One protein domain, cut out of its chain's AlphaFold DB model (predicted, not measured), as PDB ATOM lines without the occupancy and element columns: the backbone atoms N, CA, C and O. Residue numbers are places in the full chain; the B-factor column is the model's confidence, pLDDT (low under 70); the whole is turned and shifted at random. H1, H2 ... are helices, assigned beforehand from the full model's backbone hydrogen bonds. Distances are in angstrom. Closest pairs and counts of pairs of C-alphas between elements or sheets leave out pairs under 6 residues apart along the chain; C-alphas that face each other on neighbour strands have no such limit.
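Overview. This is residues 22 to 164 of the 433 residues of a protein of Schistosoma bovis (UniProt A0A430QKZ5). One long helix, H7, forms the core; short helices and long loops gather round its first half, and its last residues, 152 to 164, stick out as a bare arm. H1 lies beside H7, H3 crosses it, H2 packs on it, and H5 and H6 make a corner near its beginning. The printed part has 143 residues with seven named helices, H1 to H7 in order, and no named strand: the class is all helix. It is only just compact, close to loose, with a radius of gyration of the C-alphas of 17.4 A, and spans 64 by 28 by 24 A, the arm adding to the length.

Along the chain. H1, residues 22 to 31, begins at C-alpha 22 (49.313, -1.517, 42.816) and measures 14.4 A. H2 is residues 34 to 37, H3 52 to 59, H4 86 to 89, H5 97 to 103 and H6 105 to 114, 15.1 A long. H7, residues 128 to 164, runs 54.0 A to C-alpha 164 (64.761, -17.791, 21.704).

Arrangement. H7 is the hub. H1 touches its residues 135 to 146 at a shallow tilt of 24 degrees, opposite ways; the closest C-alphas, Leu 26 and Val 139, are 7.1 A apart. H2 touches H7, closest C-alphas Tyr 36 and Phe 131, 5.6 A. H3 touches H7 about perpendicular, at 88 degrees, closest C-alphas Arg 56 and Ser 133, 6.6 A. H6 and H7 only just touch, with 3 pairs of C-alphas within 8 A, the closest Leu 111 and Phe 131, 7.0 A. H5 and H6 touch only at the corner, and only just, with 3 such pairs, the closest Leu 101 and Arg 108, 5.9 A. H4 touches no helix. Every O i to N i+4 pair is within hydrogen-bond range in H1, H3, H5 and H7, and 5 of 6 in H6; H2 and H4 are too short for such a pair.

Size, cuts and confidence. The C-alphas farthest apart, Lys 120 and Gln 164, are 66.3 A apart. The printed part has no cut. The links H2 to H3, H3 to H4 and H6 to H7 are long. The pLDDT is under 70 at residues 47, 117 to 125 and 160 to 164.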
ATOM      1  N   HIS A  22      50.769  -1.662  42.779       89.00
ATOM      2  CA  HIS A  22      49.313  -1.517  42.816       89.00
ATOM      3  C   HIS A  22      48.803  -0.955  44.149       89.00
ATOM      4  O   HIS A  22      48.050   0.014  44.145       89.00
ATOM      5  N   GLN A  23      49.276  -1.473  45.288       91.19
ATOM      6  CA  GLN A  23      48.890  -0.948  46.599       91.19
ATOM      7  C   GLN A  23      49.348   0.503  46.793       91.19
ATOM      8  O   GLN A  23      48.601   1.300  47.354       91.19
ATOM      9  N   THR A  24      50.540   0.864  46.310       92.06
ATOM     10  CA  THR A  24      51.031   2.250  46.366       92.06
ATOM     11  C   THR A  24      50.139   3.198  45.564       92.06
ATOM     12  O   THR A  24      49.811   4.279  46.046       92.06
ATOM     13  N   ARG A  25      49.681   2.788  44.374       92.38
ATOM     14  CA  ARG A  25      48.736   3.581  43.571       92.38
ATOM     15  C   ARG A  25      47.361   3.701  44.228       92.38
ATOM     16  O   ARG A  25      46.775   4.775  44.201       92.38
ATOM     17  N   LEU A  26      46.871   2.643  44.877       93.50
ATOM     18  CA  LEU A  26      45.647   2.726  45.679       93.50
ATOM     19  C   LEU A  26      45.798   3.684  46.868       93.50
ATOM     20  O   LEU A  26      44.876   4.436  47.165       93.50
ATOM     21  N   ASP A  27      46.940   3.655  47.558       92.94
ATOM     22  CA  ASP A  27      47.226   4.580  48.657       92.94
ATOM     23  C   ASP A  27      47.268   6.039  48.149       92.94
ATOM     24  O   ASP A  27      46.743   6.922  48.829       92.94
ATOM     25  N   LEU A  28      47.802   6.283  46.943       93.88
ATOM     26  CA  LEU A  28      47.800   7.602  46.297       93.88
ATOM     27  C   LEU A  28      46.379   8.083  45.968       93.88
ATOM     28  O   LEU A  28      46.010   9.180  46.375       93.88
ATOM     29  N   LEU A  29      45.563   7.240  45.320       93.69
ATOM     30  CA  LEU A  29      44.159   7.555  45.019       93.69
ATOM     31  C   LEU A  29      43.369   7.916  46.280       93.69
ATOM     32  O   LEU A  29      42.536   8.815  46.256       93.69
ATOM     33  N   ARG A  30      43.625   7.223  47.398       94.31
ATOM     34  CA  ARG A  30      42.958   7.523  48.671       94.31
ATOM     35  C   ARG A  30      43.386   8.873  49.232       94.31
ATOM     36  O   ARG A  30      42.557   9.606  49.756       94.31
ATOM     37  N   ALA A  31      44.683   9.163  49.184       92.75
ATOM     38  CA  ALA A  31      45.251  10.371  49.768       92.75
ATOM     39  C   ALA A  31      44.932  11.642  48.965       92.75
ATOM     40  O   ALA A  31      44.992  12.728  49.535       92.75
ATOM     41  N   ASP A  32      44.608  11.515  47.678       93.06
ATOM     42  CA  ASP A  32      44.300  12.644  46.804       93.06
ATOM     43  C   ASP A  32      42.841  13.127  46.968       93.06
ATOM     44  O   ASP A  32      41.909  12.398  46.612       93.06
ATOM     45  N   PRO A  33      42.600  14.369  47.438       88.56
ATOM     46  CA  PRO A  33      41.257  14.946  47.506       88.56
ATOM     47  C   PRO A  33      40.543  15.005  46.147       88.56
ATOM     48  O   PRO A  33      39.322  14.829  46.085       88.56
ATOM     49  N   ALA A  34      41.282  15.196  45.046       90.75
ATOM     50  CA  ALA A  34      40.709  15.312  43.707       90.75
ATOM     51  C   ALA A  34      39.992  14.026  43.262       90.75
ATOM     52  O   ALA A  34      39.030  14.089  42.489       90.75
ATOM     53  N   THR A  35      40.377  12.872  43.819       91.81
ATOM     54  CA  THR A  35      39.670  11.593  43.646       91.81
ATOM     55  C   THR A  35      38.202  11.687  44.062       91.81
ATOM     56  O   THR A  35      37.331  11.074  43.446       91.81
ATOM     57  N   TYR A  36      37.888  12.471  45.084       91.50
ATOM     58  CA  TYR A  36      36.526  12.585  45.594       91.50
ATOM     59  C   TYR A  36      35.813  13.806  45.006       91.50
ATOM     60  O   TYR A  36      34.644  13.731  44.634       91.50
ATOM     61  N   GLU A  37      36.524  14.922  44.855       89.56
ATOM     62  CA  GLU A  37      35.951  16.204  44.436       89.56
ATOM     63  C   GLU A  37      35.614  16.282  42.947       89.56
ATOM     64  O   GLU A  37      34.600  16.880  42.572       89.56
ATOM     65  N   LEU A  38      36.444  15.674  42.097       89.06
ATOM     66  CA  LEU A  38      36.287  15.759  40.651       89.06
ATOM     67  C   LEU A  38      35.481  14.584  40.122       89.06
ATOM     68  O   LEU A  38      35.736  13.418  40.444       89.06
ATOM     69  N   GLU A  39      34.521  14.902  39.263       88.06
ATOM     70  CA  GLU A  39      33.857  13.891  38.460       88.06
ATOM     71  C   GLU A  39      34.859  13.291  37.461       88.06
ATOM     72  O   GLU A  39      35.598  14.047  36.821       88.06
ATOM     73  N   PRO A  40      34.931  11.954  37.340       88.75
ATOM     74  CA  PRO A  40      35.851  11.329  36.406       88.75
ATOM     75  C   PRO A  40      35.575  11.777  34.962       88.75
ATOM     76  O   PRO A  40      34.410  11.837  34.556       88.75
ATOM     77  N   PRO A  41      36.620  12.064  34.167       86.06
ATOM     78  CA  PRO A  41      36.450  12.481  32.782       86.06
ATOM     79  C   PRO A  41      35.798  11.382  31.926       86.06
ATOM     80  O   PRO A  41      35.896  10.185  32.208       86.06
ATOM     81  N   MET A  42      35.124  11.804  30.853       82.88
ATOM     82  CA  MET A  42      34.443  10.909  29.913       82.88
ATOM     83  C   MET A  42      35.469  10.152  29.061       82.88
ATOM     84  O   MET A  42      36.188  10.816  28.313       82.88
ATOM     85  N   PRO A  43      35.543   8.809  29.116       84.25
ATOM     86  CA  PRO A  43      36.540   8.062  28.359       84.25
ATOM     87  C   PRO A  43      36.342   8.224  26.840       84.25
ATOM     88  O   PRO A  43      35.212   8.437  26.384       84.25
ATOM     89  N   PRO A  44      37.409   8.094  26.025       77.94
ATOM     90  CA  PRO A  44      37.295   8.128  24.570       77.94
ATOM     91  C   PRO A  44      36.345   7.035  24.069       77.94
ATOM     92  O   PRO A  44      36.346   5.920  24.584       77.94
ATOM     93  N   ALA A  45      35.569   7.302  23.018       73.69
ATOM     94  CA  ALA A  45      34.610   6.321  22.496       73.69
ATOM     95  C   ALA A  45      35.267   5.021  21.971       73.69
ATOM     96  O   ALA A  45      34.612   3.983  21.928       73.69
ATOM     97  N   SER A  46      36.550   5.065  21.590       70.44
ATOM     98  CA  SER A  46      37.340   3.908  21.135       70.44
ATOM     99  C   SER A  46      37.826   3.006  22.273       70.44
ATOM    100  O   SER A  46      38.143   1.845  22.039       70.44
ATOM    101  N   SER A  47      37.841   3.516  23.505       69.69
ATOM    102  CA  SER A  47      38.478   2.892  24.671       69.69
ATOM    103  C   SER A  47      37.815   1.577  25.116       69.69
ATOM    104  O   SER A  47      38.416   0.769  25.827       69.69
ATOM    105  N   GLY A  48      36.548   1.359  24.737       75.25
ATOM    106  CA  GLY A  48      35.735   0.236  25.215       75.25
ATOM    107  C   GLY A  48      35.503   0.237  26.738       75.25
ATOM    108  O   GLY A  48      35.013  -0.745  27.306       75.25
ATOM    109  N   ILE A  49      35.829   1.348  27.406       84.62
ATOM    110  CA  ILE A  49      35.607   1.575  28.832       84.62
ATOM    111  C   ILE A  49      34.218   2.180  29.025       84.62
ATOM    112  O   ILE A  49      33.780   3.039  28.260       84.62
ATOM    113  N   HIS A  50      33.508   1.718  30.054       85.44
ATOM    114  CA  HIS A  50      32.229   2.312  30.433       85.44
ATOM    115  C   HIS A  50      32.476   3.727  30.952       85.44
ATOM    116  O   HIS A  50      33.389   3.928  31.749       85.44
ATOM    117  N   SER A  51      31.643   4.691  30.555       91.00
ATOM    118  CA  SER A  51      31.668   6.002  31.202       91.00
ATOM    119  C   SER A  51      31.392   5.863  32.702       91.00
ATOM    120  O   SER A  51      30.784   4.883  33.139       91.00
ATOM    121  N   TYR A  52      31.795   6.853  33.498       93.06
ATOM    122  CA  TYR A  52      31.529   6.863  34.939       93.06
ATOM    123  C   TYR A  52      30.044   6.623  35.264       93.06
ATOM    124  O   TYR A  52      29.717   5.775  36.096       93.06
ATOM    125  N   HIS A  53      29.139   7.307  34.562       92.19
ATOM    126  CA  HIS A  53      27.700   7.147  34.772       92.19
ATOM    127  C   HIS A  53      27.182   5.773  34.342       92.19
ATOM    128  O   HIS A  53      26.337   5.202  35.035       92.19
ATOM    129  N   ASP A  54      27.693   5.222  33.239       92.31
ATOM    130  CA  ASP A  54      27.309   3.883  32.778       92.31
ATOM    131  C   ASP A  54      27.809   2.807  33.743       92.31
ATOM    132  O   ASP A  54      27.069   1.885  34.084       92.31
ATOM    133  N   TRP A  55      29.050   2.940  34.219       93.56
ATOM    134  CA  TRP A  55      29.638   2.036  35.200       93.56
ATOM    135  C   TRP A  55      28.849   2.067  36.505       93.56
ATOM    136  O   TRP A  55      28.450   1.015  37.005       93.56
ATOM    137  N   ARG A  56      28.558   3.267  37.020       94.25
ATOM    138  CA  ARG A  56      27.793   3.429  38.255       94.25
ATOM    139  C   ARG A  56      26.404   2.809  38.125       94.25
ATOM    140  O   ARG A  56      26.012   2.005  38.958       94.25
ATOM    141  N   SER A  57      25.701   3.102  37.033       92.31
ATOM    142  CA  SER A  57      24.350   2.577  36.795       92.31
ATOM    143  C   SER A  57      24.306   1.052  36.645       92.31
ATOM    144  O   SER A  57      23.284   0.435  36.941       92.31
ATOM    145  N   ALA A  58      25.380   0.437  36.139       90.94
ATOM    146  CA  ALA A  58      25.426  -0.995  35.858       90.94
ATOM    147  C   ALA A  58      25.985  -1.836  37.013       90.94
ATOM    148  O   ALA A  58      25.595  -2.998  37.155       90.94
ATOM    149  N   TYR A  59      26.915  -1.281  37.793       91.88
ATOM    150  CA  TYR A  59      27.748  -2.057  38.709       91.88
ATOM    151  C   TYR A  59      27.844  -1.482  40.118       91.88
ATOM    152  O   TYR A  59      28.399  -2.164  40.971       91.88
ATOM    153  N   PHE A  60      27.352  -0.274  40.392       94.12
ATOM    154  CA  PHE A  60      27.434   0.322  41.723       94.12
ATOM    155  C   PHE A  60      26.105   0.201  42.469       94.12
ATOM    156  O   PHE A  60      25.037   0.479  41.926       94.12
ATOM    157  N   ASP A  61      26.179  -0.225  43.724       92.81
ATOM    158  CA  ASP A  61      25.053  -0.283  44.643       92.81
ATOM    159  C   ASP A  61      24.996   1.011  45.466       92.81
ATOM    160  O   ASP A  61      25.828   1.243  46.347       92.81
ATOM    161  N   GLU A  62      24.004   1.846  45.158       92.44
ATOM    162  CA  GLU A  62      23.736   3.123  45.830       92.44
ATOM    163  C   GLU A  62      23.464   2.951  47.333       92.44
ATOM    164  O   GLU A  62      23.847   3.811  48.124       92.44
ATOM    165  N   ASP A  63      22.835   1.840  47.738       90.31
ATOM    166  CA  ASP A  63      22.428   1.615  49.130       90.31
ATOM    167  C   ASP A  63      23.629   1.222  49.999       90.31
ATOM    168  O   ASP A  63      23.756   1.652  51.145       90.31
ATOM    169  N   ASN A  64      24.527   0.405  49.443       90.62
ATOM    170  CA  ASN A  64      25.705  -0.104  50.148       90.62
ATOM    171  C   ASN A  64      26.975   0.720  49.886       90.62
ATOM    172  O   ASN A  64      28.018   0.437  50.480       90.62
ATOM    173  N   CYS A  65      26.897   1.719  48.997       93.25
ATOM    174  CA  CYS A  65      28.017   2.538  48.543       93.25
ATOM    175  C   CYS A  65      29.211   1.697  48.052       93.25
ATOM    176  O   CYS A  65      30.369   2.013  48.330       93.25
ATOM    177  N   GLN A  66      28.933   0.595  47.351       93.06
ATOM    178  CA  GLN A  66      29.932  -0.389  46.930       93.06
ATOM    179  C   GLN A  66      29.665  -0.903  45.516       93.06
ATOM    180  O   GLN A  66      28.511  -1.006  45.103       93.06
ATOM    181  N   PRO A  67      30.710  -1.298  44.772       91.88
ATOM    182  CA  PRO A  67      30.521  -2.058  43.549       91.88
ATOM    183  C   PRO A  67      29.936  -3.449  43.849       91.88
ATOM    184  O   PRO A  67      30.264  -4.092  44.847       91.88
ATOM    185  N   MET A  68      29.079  -3.938  42.957       89.44
ATOM    186  CA  MET A  68      28.527  -5.288  42.999       89.44
ATOM    187  C   MET A  68      29.644  -6.328  42.870       89.44
ATOM    188  O   MET A  68      30.612  -6.147  42.143       89.44
ATOM    189  N   ASN A  69      29.497  -7.483  43.514       85.69
ATOM    190  CA  ASN A  69      30.499  -8.540  43.385       85.69
ATOM    191  C   ASN A  69      30.588  -9.074  41.946       85.69
ATOM    192  O   ASN A  69      29.568  -9.351  41.313       85.69
ATOM    193  N   GLY A  70      31.816  -9.281  41.463       82.69
ATOM    194  CA  GLY A  70      32.069  -9.823  40.127       82.69
ATOM    195  C   GLY A  70      31.908  -8.805  38.995       82.69
ATOM    196  O   GLY A  70      31.548  -9.197  37.884       82.69
ATOM    197  N   VAL A  71      32.160  -7.513  39.253       87.31
ATOM    198  CA  VAL A  71      32.259  -6.501  38.188       87.31
ATOM    199  C   VAL A  71      33.315  -6.937  37.179       87.31
ATOM    200  O   VAL A  71      34.432  -7.284  37.551       87.31
ATOM    201  N   LEU A  72      32.973  -6.919  35.894       86.31
ATOM    202  CA  LEU A  72      33.931  -7.211  34.834       86.31
ATOM    203  C   LEU A  72      34.904  -6.039  34.657       86.31
ATOM    204  O   LEU A  72      34.492  -4.877  34.667       86.31
ATOM    205  N   LEU A  73      36.183  -6.343  34.448       87.38
ATOM    206  CA  LEU A  73      37.183  -5.349  34.061       87.38
ATOM    207  C   LEU A  73      36.866  -4.774  32.672       87.38
ATOM    208  O   LEU A  73      36.165  -5.392  31.859       87.38
ATOM    209  N   ALA A  74      37.374  -3.575  32.389       82.25
ATOM    210  CA  ALA A  74      37.168  -2.944  31.091       82.25
ATOM    211  C   ALA A  74      37.663  -3.858  29.956       82.25
ATOM    212  O   ALA A  74      38.716  -4.489  30.059       82.25
ATOM    213  N   ASN A  75      36.893  -3.942  28.869       77.94
ATOM    214  CA  ASN A  75      37.159  -4.819  27.724       77.94
ATOM    215  C   ASN A  75      37.187  -6.333  28.010       77.94
ATOM    216  O   ASN A  75      37.502  -7.101  27.107       77.94
ATOM    217  N   ALA A  76      36.752  -6.807  29.184       74.88
ATOM    218  CA  ALA A  76      36.707  -8.241  29.510       74.88
ATOM    219  C   ALA A  76      35.884  -9.106  28.531       74.88
ATOM    220  O   ALA A  76      36.100 -10.309  28.425       74.88
ATOM    221  N   LYS A  77      34.924  -8.514  27.805       73.75
ATOM    222  CA  LYS A  77      34.108  -9.211  26.791       73.75
ATOM    223  C   LYS A  77      34.750  -9.236  25.399       73.75
ATOM    224  O   LYS A  77      34.114  -9.714  24.458       73.75
ATOM    225  N   SER A  78      35.952  -8.685  25.233       78.12
ATOM    226  CA  SER A  78      36.636  -8.691  23.942       78.12
ATOM    227  C   SER A  78      36.958 -10.128  23.518       78.12
ATOM    228  O   SER A  78      37.189 -11.018  24.340       78.12
ATOM    229  N   HIS A  79      36.977 -10.374  22.205       75.56
ATOM    230  CA  HIS A  79      37.329 -11.696  21.676       75.56
ATOM    231  C   HIS A  79      38.751 -12.117  22.081       75.56
ATOM    232  O   HIS A  79      39.033 -13.305  22.244       75.56
ATOM    233  N   GLU A  80      39.619 -11.133  22.298       79.06
ATOM    234  CA  GLU A  80      41.009 -11.307  22.690       79.06
ATOM    235  C   GLU A  80      41.166 -12.011  24.047       79.06
ATOM    236  O   GLU A  80      42.095 -12.795  24.235       79.06
ATOM    237  N   TYR A  81      40.212 -11.809  24.959       80.62
ATOM    238  CA  TYR A  81      40.206 -12.423  26.288       80.62
ATOM    239  C   TYR A  81      39.286 -13.641  26.401       80.62
ATOM    240  O   TYR A  81      39.078 -14.157  27.494       80.62
ATOM    241  N   SER A  82      38.776 -14.164  25.283       78.75
ATOM    242  CA  SER A  82      37.850 -15.309  25.279       78.75
ATOM    243  C   SER A  82      38.406 -16.589  25.921       78.75
ATOM    244  O   SER A  82      37.629 -17.432  26.365       78.75
ATOM    245  N   ASN A  83      39.734 -16.728  25.985       81.81
ATOM    246  CA  ASN A  83      40.418 -17.870  26.596       81.81
ATOM    247  C   ASN A  83      40.804 -17.639  28.069       81.81
ATOM    248  O   ASN A  83      41.333 -18.551  28.704       81.81
ATOM    249  N   VAL A  84      40.582 -16.435  28.604       82.31
ATOM    250  CA  VAL A  84      40.941 -16.073  29.979       82.31
ATOM    251  C   VAL A  84      39.812 -16.502  30.929       82.31
ATOM    252  O   VAL A  84      38.641 -16.264  30.618       82.31
ATOM    253  N   PRO A  85      40.118 -17.138  32.079       84.31
ATOM    254  CA  PRO A  85      39.108 -17.476  33.079       84.31
ATOM    255  C   PRO A  85      38.330 -16.241  33.541       84.31
ATOM    256  O   PRO A  85      38.902 -15.165  33.717       84.31
ATOM    257  N   ILE A  86      37.028 -16.403  33.785       82.00
ATOM    258  CA  ILE A  86      36.149 -15.295  34.194       82.00
ATOM    259  C   ILE A  86      36.647 -14.670  35.500       82.00
ATOM    260  O   ILE A  86      36.581 -13.457  35.653       82.00
ATOM    261  N   GLU A  87      37.202 -15.477  36.403       83.25
ATOM    262  CA  GLU A  87      37.753 -15.032  37.681       83.25
ATOM    263  C   GLU A  87      38.902 -14.026  37.516       83.25
ATOM    264  O   GLU A  87      39.059 -13.135  38.344       83.25
ATOM    265  N   GLU A  88      39.690 -14.139  36.441       82.94
ATOM    266  CA  GLU A  88      40.783 -13.206  36.133       82.94
ATOM    267  C   GLU A  88      40.272 -11.932  35.434       82.94
ATOM    268  O   GLU A  88      40.934 -10.898  35.460       82.94
ATOM    269  N   LEU A  89      39.080 -12.003  34.833       85.19
ATOM    270  CA  LEU A  89      38.398 -10.898  34.154       85.19
ATOM    271  C   LEU A  89      37.456 -10.108  35.067       85.19
ATOM    272  O   LEU A  89      36.852  -9.125  34.629       85.19
ATOM    273  N   THR A  90      37.303 -10.540  36.315       87.56
ATOM    274  CA  THR A  90      36.503  -9.853  37.327       87.56
ATOM    275  C   THR A  90      37.382  -9.084  38.297       87.56
ATOM    276  O   THR A  90      38.443  -9.553  38.706       87.56
ATOM    277  N   GLN A  91      36.904  -7.914  38.703       84.12
ATOM    278  CA  GLN A  91      37.517  -7.116  39.748       84.12
ATOM    279  C   GLN A  91      37.540  -7.895  41.070       84.12
ATOM    280  O   GLN A  91      36.577  -8.585  41.424       84.12
ATOM    281  N   ALA A  92      38.650  -7.783  41.801       81.94
ATOM    282  CA  ALA A  92      38.757  -8.372  43.125       81.94
ATOM    283  C   ALA A  92      37.751  -7.706  44.083       81.94
ATOM    284  O   ALA A  92      37.468  -6.516  43.944       81.94
ATOM    285  N   PRO A  93      37.221  -8.435  45.080       84.69
ATOM    286  CA  PRO A  93      36.398  -7.818  46.110       84.69
ATOM    287  C   PRO A  93      37.178  -6.702  46.811       84.69
ATOM    288  O   PRO A  93      38.254  -6.944  47.366       84.69
ATOM    289  N   HIS A  94      36.643  -5.484  46.775       83.31
ATOM    290  CA  HIS A  94      37.232  -4.354  47.481       83.31
ATOM    291  C   HIS A  94      36.697  -4.252  48.907       83.31
ATOM    292  O   HIS A  94      35.562  -4.659  49.162       83.31
ATOM    293  N   PRO A  95      37.498  -3.699  49.837       88.88
ATOM    294  CA  PRO A  95      37.037  -3.431  51.192       88.88
ATOM    295  C   PRO A  95      35.827  -2.502  51.173       88.88
ATOM    296  O   PRO A  95      35.719  -1.620  50.314       88.88
ATOM    297  N   SER A  96      34.943  -2.702  52.142       92.44
ATOM    298  CA  SER A  96      33.769  -1.856  52.348       92.44
ATOM    299  C   SER A  96      34.157  -0.418  52.733       92.44
ATOM    300  O   SER A  96      35.253  -0.201  53.261       92.44
ATOM    301  N   PRO A  97      33.267   0.575  52.536       92.94
ATOM    302  CA  PRO A  97      33.433   1.928  53.047       92.94
ATOM    303  C   PRO A  97      33.843   1.962  54.519       92.94
ATOM    304  O   PRO A  97      34.796   2.647  54.871       92.94
ATOM    305  N   GLU A  98      33.189   1.175  55.375       92.00
ATOM    306  CA  GLU A  98      33.488   1.123  56.810       92.00
ATOM    307  C   GLU A  98      34.926   0.655  57.077       92.00
ATOM    308  O   GLU A  98      35.676   1.334  57.780       92.00
ATOM    309  N   GLU A  99      35.348  -0.443  56.442       93.31
ATOM    310  CA  GLU A  99      36.712  -0.975  56.557       93.31
ATOM    311  C   GLU A  99      37.766   0.002  56.016       93.31
ATOM    312  O   GLU A  99      38.866   0.111  56.573       93.31
ATOM    313  N   LEU A 100      37.447   0.730  54.940       93.00
ATOM    314  CA  LEU A 100      38.318   1.763  54.385       93.00
ATOM    315  C   LEU A 100      38.454   2.948  55.332       93.00
ATOM    316  O   LEU A 100      39.567   3.411  55.549       93.00
ATOM    317  N   LEU A 101      37.361   3.411  55.934       93.94
ATOM    318  CA  LEU A 101      37.394   4.508  56.900       93.94
ATOM    319  C   LEU A 101      38.112   4.114  58.201       93.94
ATOM    320  O   LEU A 101      38.734   4.968  58.837       93.94
ATOM    321  N   ASP A 102      38.046   2.842  58.599       93.50
ATOM    322  CA  ASP A 102      38.815   2.298  59.723       93.50
ATOM    323  C   ASP A 102      40.314   2.228  59.413       93.50
ATOM    324  O   ASP A 102      41.139   2.607  60.246       93.50
ATOM    325  N   SER A 103      40.667   1.787  58.204       92.50
ATOM    326  CA  SER A 103      42.061   1.637  57.767       92.50
ATOM    327  C   SER A 103      42.718   2.973  57.397       92.50
ATOM    328  O   SER A 103      43.918   3.152  57.602       92.50
ATOM    329  N   TYR A 104      41.933   3.919  56.878       92.44
ATOM    330  CA  TYR A 104      42.372   5.218  56.371       92.44
ATOM    331  C   TYR A 104      41.531   6.347  56.992       92.44
ATOM    332  O   TYR A 104      40.648   6.909  56.341       92.44
ATOM    333  N   PRO A 105      41.809   6.741  58.251       90.56
ATOM    334  CA  PRO A 105      40.984   7.710  58.973       90.56
ATOM    335  C   PRO A 105      40.867   9.081  58.301       90.56
ATOM    336  O   PRO A 105      39.855   9.753  58.478       90.56
ATOM    337  N   PHE A 106      41.864   9.504  57.516       90.69
ATOM    338  CA  PHE A 106      41.816  10.777  56.787       90.69
ATOM    339  C   PHE A 106      40.695  10.811  55.734       90.69
ATOM    340  O   PHE A 106      40.161  11.882  55.460       90.69
ATOM    341  N   MET A 107      40.267   9.657  55.207       91.81
ATOM    342  CA  MET A 107      39.134   9.586  54.279       91.81
ATOM    343  C   MET A 107      37.822  10.005  54.952       91.81
ATOM    344  O   MET A 107      36.958  10.570  54.289       91.81
ATOM    345  N   ARG A 108      37.680   9.807  56.276       90.56
ATOM    346  CA  ARG A 108      36.525  10.332  57.031       90.56
ATOM    347  C   ARG A 108      36.485  11.850  56.975       90.56
ATOM    348  O   ARG A 108      35.410  12.419  56.840       90.56
ATOM    349  N   THR A 109      37.646  12.495  57.057       89.06
ATOM    350  CA  THR A 109      37.747  13.952  56.969       89.06
ATOM    351  C   THR A 109      37.227  14.436  55.619       89.06
ATOM    352  O   THR A 109      36.350  15.296  55.600       89.06
ATOM    353  N   TYR A 110      37.672  13.836  54.511       89.19
ATOM    354  CA  TYR A 110      37.180  14.183  53.172       89.19
ATOM    355  C   TYR A 110      35.685  13.923  53.017       89.19
ATOM    356  O   TYR A 110      34.959  14.798  52.548       89.19
ATOM    357  N   LEU A 111      35.204  12.772  53.497       89.75
ATOM    358  CA  LEU A 111      33.783  12.443  53.479       89.75
ATOM    359  C   LEU A 111      32.963  13.514  54.208       89.75
ATOM    360  O   LEU A 111      32.026  14.051  53.639       89.75
ATOM    361  N   THR A 112      33.349  13.908  55.425       86.69
ATOM    362  CA  THR A 112      32.614  14.933  56.194       86.69
ATOM    363  C   THR A 112      32.711  16.349  55.622       86.69
ATOM    364  O   THR A 112      31.854  17.183  55.906       86.69
ATOM    365  N   GLN A 113      33.760  16.646  54.848       85.88
ATOM    366  CA  GLN A 113      33.934  17.949  54.202       85.88
ATOM    367  C   GLN A 113      33.082  18.076  52.936       85.88
ATOM    368  O   GLN A 113      32.528  19.145  52.691       85.88
ATOM    369  N   LEU A 114      32.976  16.997  52.155       83.62
ATOM    370  CA  LEU A 114      32.294  16.982  50.858       83.62
ATOM    371  C   LEU A 114      30.836  16.520  50.954       83.62
ATOM    372  O   LEU A 114      29.981  16.997  50.203       83.62
ATOM    373  N   VAL A 115      30.544  15.615  51.889       81.38
ATOM    374  CA  VAL A 115      29.198  15.109  52.149       81.38
ATOM    375  C   VAL A 115      28.591  15.857  53.323       81.38
ATOM    376  O   VAL A 115      29.054  15.783  54.462       81.38
ATOM    377  N   HIS A 116      27.520  16.593  53.040       71.12
ATOM    378  CA  HIS A 116      26.778  17.327  54.053       71.12
ATOM    379  C   HIS A 116      25.559  16.509  54.512       71.12
ATOM    380  O   HIS A 116      24.592  16.393  53.753       71.12
ATOM    381  N   PRO A 117      25.544  15.991  55.757       62.34
ATOM    382  CA  PRO A 117      24.419  15.202  56.274       62.34
ATOM    383  C   PRO A 117      23.133  16.029  56.426       62.34
ATOM    384  O   PRO A 117      22.032  15.484  56.478       62.34
ATOM    385  N   ASP A 118      23.260  17.357  56.456       59.59
ATOM    386  CA  ASP A 118      22.171  18.279  56.775       59.59
ATOM    387  C   ASP A 118      21.280  18.616  55.567       59.59
ATOM    388  O   ASP A 118      20.347  19.412  55.690       59.59
ATOM    389  N   GLY A 119      21.577  18.071  54.378       54.38
ATOM    390  CA  GLY A 119      20.785  18.296  53.163       54.38
ATOM    391  C   GLY A 119      20.718  19.761  52.714       54.38
ATOM    392  O   GLY A 119      19.880  20.116  51.882       54.38
ATOM    393  N   LYS A 120      21.581  20.637  53.249       56.34
ATOM    394  CA  LYS A 120      21.768  21.990  52.724       56.34
ATOM    395  C   LYS A 120      22.545  21.876  51.425       56.34
ATOM    396  O   LYS A 120      23.771  21.901  51.420       56.34
ATOM    397  N   ILE A 121      21.786  21.721  50.347       54.41
ATOM    398  CA  ILE A 121      22.288  21.702  48.982       54.41
ATOM    399  C   ILE A 121      22.875  23.086  48.701       54.41
ATOM    400  O   ILE A 121      22.154  24.033  48.393       54.41
ATOM    401  N   ASN A 122      24.179  23.232  48.907       60.75
ATOM    402  CA  ASN A 122      24.952  24.198  48.144       60.75
ATOM    403  C   ASN A 122      25.252  23.542  46.783       60.75
ATOM    404  O   ASN A 122      25.223  22.318  46.670       60.75
ATOM    405  N   ASP A 123      25.567  24.320  45.749       59.97
ATOM    406  CA  ASP A 123      25.856  23.795  44.397       59.97
ATOM    407  C   ASP A 123      27.113  22.883  44.332       59.97
ATOM    408  O   ASP A 123      27.578  22.516  43.255       59.97
ATOM    409  N   LYS A 124      27.690  22.533  45.493       63.94
ATOM    410  CA  LYS A 124      28.848  21.658  45.701       63.94
ATOM    411  C   LYS A 124      28.551  20.438  46.589       63.94
ATOM    412  O   LYS A 124      29.461  19.650  46.819       63.94
ATOM    413  N   SER A 125      27.336  20.289  47.122       69.25
ATOM    414  CA  SER A 125      27.036  19.236  48.093       69.25
ATOM    415  C   SER A 125      26.943  17.899  47.380       69.25
ATOM    416  O   SER A 125      26.169  17.757  46.433       69.25
ATOM    417  N   MET A 126      27.699  16.925  47.861       85.56
ATOM    418  CA  MET A 126      27.810  15.613  47.250       85.56
ATOM    419  C   MET A 126      27.224  14.550  48.183       85.56
ATOM    420  O   MET A 126      27.249  14.726  49.400       85.56
ATOM    421  N   SER A 127      26.643  13.476  47.642       89.56
ATOM    422  CA  SER A 127      26.117  12.378  48.469       89.56
ATOM    423  C   SER A 127      27.210  11.375  48.859       89.56
ATOM    424  O   SER A 127      28.251  11.302  48.204       89.56
ATOM    425  N   ASP A 128      26.963  10.554  49.889       90.94
ATOM    426  CA  ASP A 128      27.847   9.424  50.234       90.94
ATOM    427  C   ASP A 128      28.063   8.508  49.024       90.94
ATOM    428  O   ASP A 128      29.187   8.107  48.718       90.94
ATOM    429  N   ALA A 129      26.986   8.224  48.293       91.75
ATOM    430  CA  ALA A 129      27.040   7.370  47.123       91.75
ATOM    431  C   ALA A 129      27.901   7.976  46.009       91.75
ATOM    432  O   ALA A 129      28.686   7.258  45.397       91.75
ATOM    433  N   ASP A 130      27.836   9.297  45.802       91.81
ATOM    434  CA  ASP A 130      28.751  10.000  44.897       91.81
ATOM    435  C   ASP A 130      30.205   9.877  45.344       91.81
ATOM    436  O   ASP A 130      31.089   9.652  44.515       91.81
ATOM    437  N   PHE A 131      30.468  10.017  46.643       93.38
ATOM    438  CA  PHE A 131      31.826   9.976  47.187       93.38
ATOM    439  C   PHE A 131      32.468   8.625  46.926       93.38
ATOM    440  O   PHE A 131      33.563   8.533  46.360       93.38
ATOM    441  N   TRP A 132      31.743   7.568  47.269       95.25
ATOM    442  CA  TRP A 132      32.233   6.213  47.109       95.25
ATOM    443  C   TRP A 132      32.270   5.778  45.650       95.25
ATOM    444  O   TRP A 132      33.263   5.179  45.236       95.25
ATOM    445  N   SER A 133      31.272   6.115  44.832       94.75
ATOM    446  CA  SER A 133      31.276   5.712  43.424       94.75
ATOM    447  C   SER A 133      32.440   6.327  42.650       94.75
ATOM    448  O   SER A 133      33.011   5.653  41.798       94.75
ATOM    449  N   ARG A 134      32.832   7.577  42.940       94.81
ATOM    450  CA  ARG A 134      33.987   8.224  42.290       94.81
ATOM    451  C   ARG A 134      35.308   7.560  42.659       94.81
ATOM    452  O   ARG A 134      36.166   7.381  41.793       94.81
ATOM    453  N   TYR A 135      35.456   7.164  43.920       95.25
ATOM    454  CA  TYR A 135      36.612   6.402  44.380       95.25
ATOM    455  C   TYR A 135      36.657   5.010  43.737       95.25
ATOM    456  O   TYR A 135      37.641   4.666  43.083       95.25
ATOM    457  N   TYR A 136      35.585   4.221  43.849       95.25
ATOM    458  CA  TYR A 136      35.564   2.853  43.323       95.25
ATOM    459  C   TYR A 136      35.648   2.798  41.796       95.25
ATOM    460  O   TYR A 136      36.238   1.860  41.266       95.25
ATOM    461  N   TYR A 137      35.139   3.806  41.085       94.94
ATOM    462  CA  TYR A 137      35.331   3.910  39.641       94.94
ATOM    463  C   TYR A 137      36.813   4.078  39.273       94.94
ATOM    464  O   TYR A 137      37.306   3.358  38.408       94.94
ATOM    465  N   ARG A 138      37.560   4.955  39.962       93.81
ATOM    466  CA  ARG A 138      39.013   5.102  39.732       93.81
ATOM    467  C   ARG A 138      39.789   3.843  40.103       93.81
ATOM    468  O   ARG A 138      40.711   3.458  39.392       93.81
ATOM    469  N   VAL A 139      39.374   3.149  41.162       93.88
ATOM    470  CA  VAL A 139      39.928   1.831  41.507       93.88
ATOM    471  C   VAL A 139      39.665   0.813  40.391       93.88
ATOM    472  O   VAL A 139      40.577   0.093  39.995       93.88
ATOM    473  N   TRP A 140      38.459   0.789  39.822       93.56
ATOM    474  CA  TRP A 140      38.118  -0.087  38.698       93.56
ATOM    475  C   TRP A 140      38.915   0.220  37.426       93.56
ATOM    476  O   TRP A 140      39.349  -0.707  36.733       93.56
ATOM    477  N   LEU A 141      39.175   1.497  37.137       92.00
ATOM    478  CA  LEU A 141      40.082   1.899  36.058       92.00
ATOM    479  C   LEU A 141      41.515   1.425  36.322       92.00
ATOM    480  O   LEU A 141      42.149   0.848  35.436       92.00
ATOM    481  N   LEU A 142      42.014   1.602  37.548       91.69
ATOM    482  CA  LEU A 142      43.343   1.143  37.944       91.69
ATOM    483  C   LEU A 142      43.486  -0.383  37.811       91.69
ATOM    484  O   LEU A 142      44.487  -0.871  37.291       91.69
ATOM    485  N   ASP A 143      42.485  -1.148  38.239       90.81
ATOM    486  CA  ASP A 143      42.505  -2.608  38.118       90.81
ATOM    487  C   ASP A 143      42.442  -3.061  36.658       90.81
ATOM    488  O   ASP A 143      43.137  -4.003  36.264       90.81
ATOM    489  N   SER A 144      41.645  -2.366  35.842       90.12
ATOM    490  CA  SER A 144      41.523  -2.644  34.410       90.12
ATOM    491  C   SER A 144      42.840  -2.378  33.677       90.12
ATOM    492  O   SER A 144      43.292  -3.223  32.904       90.12
ATOM    493  N   THR A 145      43.501  -1.250  33.949       88.44
ATOM    494  CA  THR A 145      44.799  -0.910  33.339       88.44
ATOM    495  C   THR A 145      45.906  -1.861  33.793       88.44
ATOM    496  O   THR A 145      46.684  -2.345  32.974       88.44
ATOM    497  N   GLU A 146      45.944  -2.231  35.076       88.50
ATOM    498  CA  GLU A 146      46.907  -3.213  35.582       88.50
ATOM    499  C   GLU A 146      46.683  -4.620  35.021       88.50
ATOM    500  O   GLU A 146      47.641  -5.382  34.863       88.50
ATOM    501  N   PHE A 147      45.440  -4.999  34.726       87.94
ATOM    502  CA  PHE A 147      45.152  -6.241  34.013       87.94
ATOM    503  C   PHE A 147      45.666  -6.194  32.569       87.94
ATOM    504  O   PHE A 147      46.405  -7.097  32.169       87.94
ATOM    505  N   HIS A 148      45.361  -5.130  31.817       85.69
ATOM    506  CA  HIS A 148      45.840  -4.970  30.436       85.69
ATOM    507  C   HIS A 148      47.366  -4.972  30.365       85.69
ATOM    508  O   HIS A 148      47.945  -5.735  29.593       85.69
ATOM    509  N   ARG A 149      48.035  -4.226  31.249       86.81
ATOM    510  CA  ARG A 149      49.501  -4.205  31.344       86.81
ATOM    511  C   ARG A 149      50.081  -5.596  31.609       86.81
ATOM    512  O   ARG A 149      51.065  -5.987  30.985       86.81
ATOM    513  N   ARG A 150      49.474  -6.370  32.517       86.50
ATOM    514  CA  ARG A 150      49.901  -7.754  32.793       86.50
ATOM    515  C   ARG A 150      49.741  -8.651  31.565       86.50
ATOM    516  O   ARG A 150      50.667  -9.396  31.254       86.50
ATOM    517  N   LYS A 151      48.620  -8.554  30.844       87.19
ATOM    518  CA  LYS A 151      48.375  -9.355  29.634       87.19
ATOM    519  C   LYS A 151      49.277  -8.968  28.467       87.19
ATOM    520  O   LYS A 151      49.735  -9.854  27.749       87.19
ATOM    521  N   LEU A 152      49.578  -7.685  28.292       85.81
ATOM    522  CA  LEU A 152      50.553  -7.234  27.298       85.81
ATOM    523  C   LEU A 152      51.948  -7.777  27.610       85.81
ATOM    524  O   LEU A 152      52.583  -8.355  26.731       85.81
ATOM    525  N   ASN A 153      52.384  -7.692  28.868       86.06
ATOM    526  CA  ASN A 153      53.676  -8.234  29.283       86.06
ATOM    527  C   ASN A 153      53.769  -9.754  29.063       86.06
ATOM    528  O   ASN A 153      54.777 -10.222  28.544       86.06
ATOM    529  N   GLU A 154      52.709 -10.513  29.367       85.56
ATOM    530  CA  GLU A 154      52.641 -11.962  29.106       85.56
ATOM    531  C   GLU A 154      52.815 -12.279  27.608       85.56
ATOM    532  O   GLU A 154      53.553 -13.193  27.230       85.56
ATOM    533  N   ARG A 155      52.194 -11.486  26.723       83.75
ATOM    534  CA  ARG A 155      52.348 -11.641  25.266       83.75
ATOM    535  C   ARG A 155      53.757 -11.290  24.795       83.75
ATOM    536  O   ARG A 155      54.300 -12.002  23.955       83.75
ATOM    537  N   VAL A 156      54.353 -10.221  25.322       83.50
ATOM    538  CA  VAL A 156      55.728  -9.813  24.986       83.50
ATOM    539  C   VAL A 156      56.734 -10.874  25.431       83.50
ATOM    540  O   VAL A 156      57.636 -11.230  24.667       83.50
ATOM    541  N   GLU A 157      56.559 -11.431  26.629       80.81
ATOM    542  CA  GLU A 157      57.398 -12.509  27.149       80.81
ATOM    543  C   GLU A 157      57.253 -13.785  26.308       80.81
ATOM    544  O   GLU A 157      58.263 -14.386  25.931       80.81
ATOM    545  N   PHE A 158      56.027 -14.151  25.915       71.75
ATOM    546  CA  PHE A 158      55.771 -15.287  25.027       71.75
ATOM    547  C   PHE A 158      56.420 -15.104  23.646       71.75
ATOM    548  O   PHE A 158      57.077 -16.008  23.133       71.75
ATOM    549  N   VAL A 159      56.303 -13.919  23.039       76.31
ATOM    550  CA  VAL A 159      56.949 -13.618  21.749       76.31
ATOM    551  C   VAL A 159      58.477 -13.665  21.871       76.31
ATOM    552  O   VAL A 159      59.156 -14.150  20.961       76.31
ATOM    553  N   SER A 160      59.030 -13.209  22.995       68.62
ATOM    554  CA  SER A 160      60.476 -13.206  23.248       68.62
ATOM    555  C   SER A 160      61.028 -14.617  23.482       68.62
ATOM    556  O   SER A 160      62.059 -14.979  22.911       68.62
ATOM    557  N   THR A 161      60.311 -15.460  24.231       63.34
ATOM    558  CA  THR A 161      60.679 -16.872  24.443       63.34
ATOM    559  C   THR A 161      60.520 -17.712  23.176       63.34
ATOM    560  O   THR A 161      61.375 -18.556  22.892       63.34
ATOM    561  N   VAL A 162      59.509 -17.452  22.338       57.62
ATOM    562  CA  VAL A 162      59.366 -18.117  21.027       57.62
ATOM    563  C   VAL A 162      60.522 -17.761  20.087       57.62
ATOM    564  O   VAL A 162      61.027 -18.639  19.389       57.62
ATOM    565  N   LYS A 163      61.016 -16.516  20.113       57.69
ATOM    566  CA  LYS A 163      62.205 -16.113  19.339       57.69
ATOM    567  C   LYS A 163      63.506 -16.747  19.851       57.69
ATOM    568  O   LYS A 163      64.389 -17.014  19.042       57.69
ATOM    569  N   GLN A 164      63.620 -17.044  21.148       53.38
ATOM    570  CA  GLN A 164      64.761 -17.791  21.704       53.38
ATOM    571  C   GLN A 164      64.683 -19.309  21.468       53.38
ATOM    572  O   GLN A 164      65.711 -19.982  21.509       53.38
TER     573      GLN A 164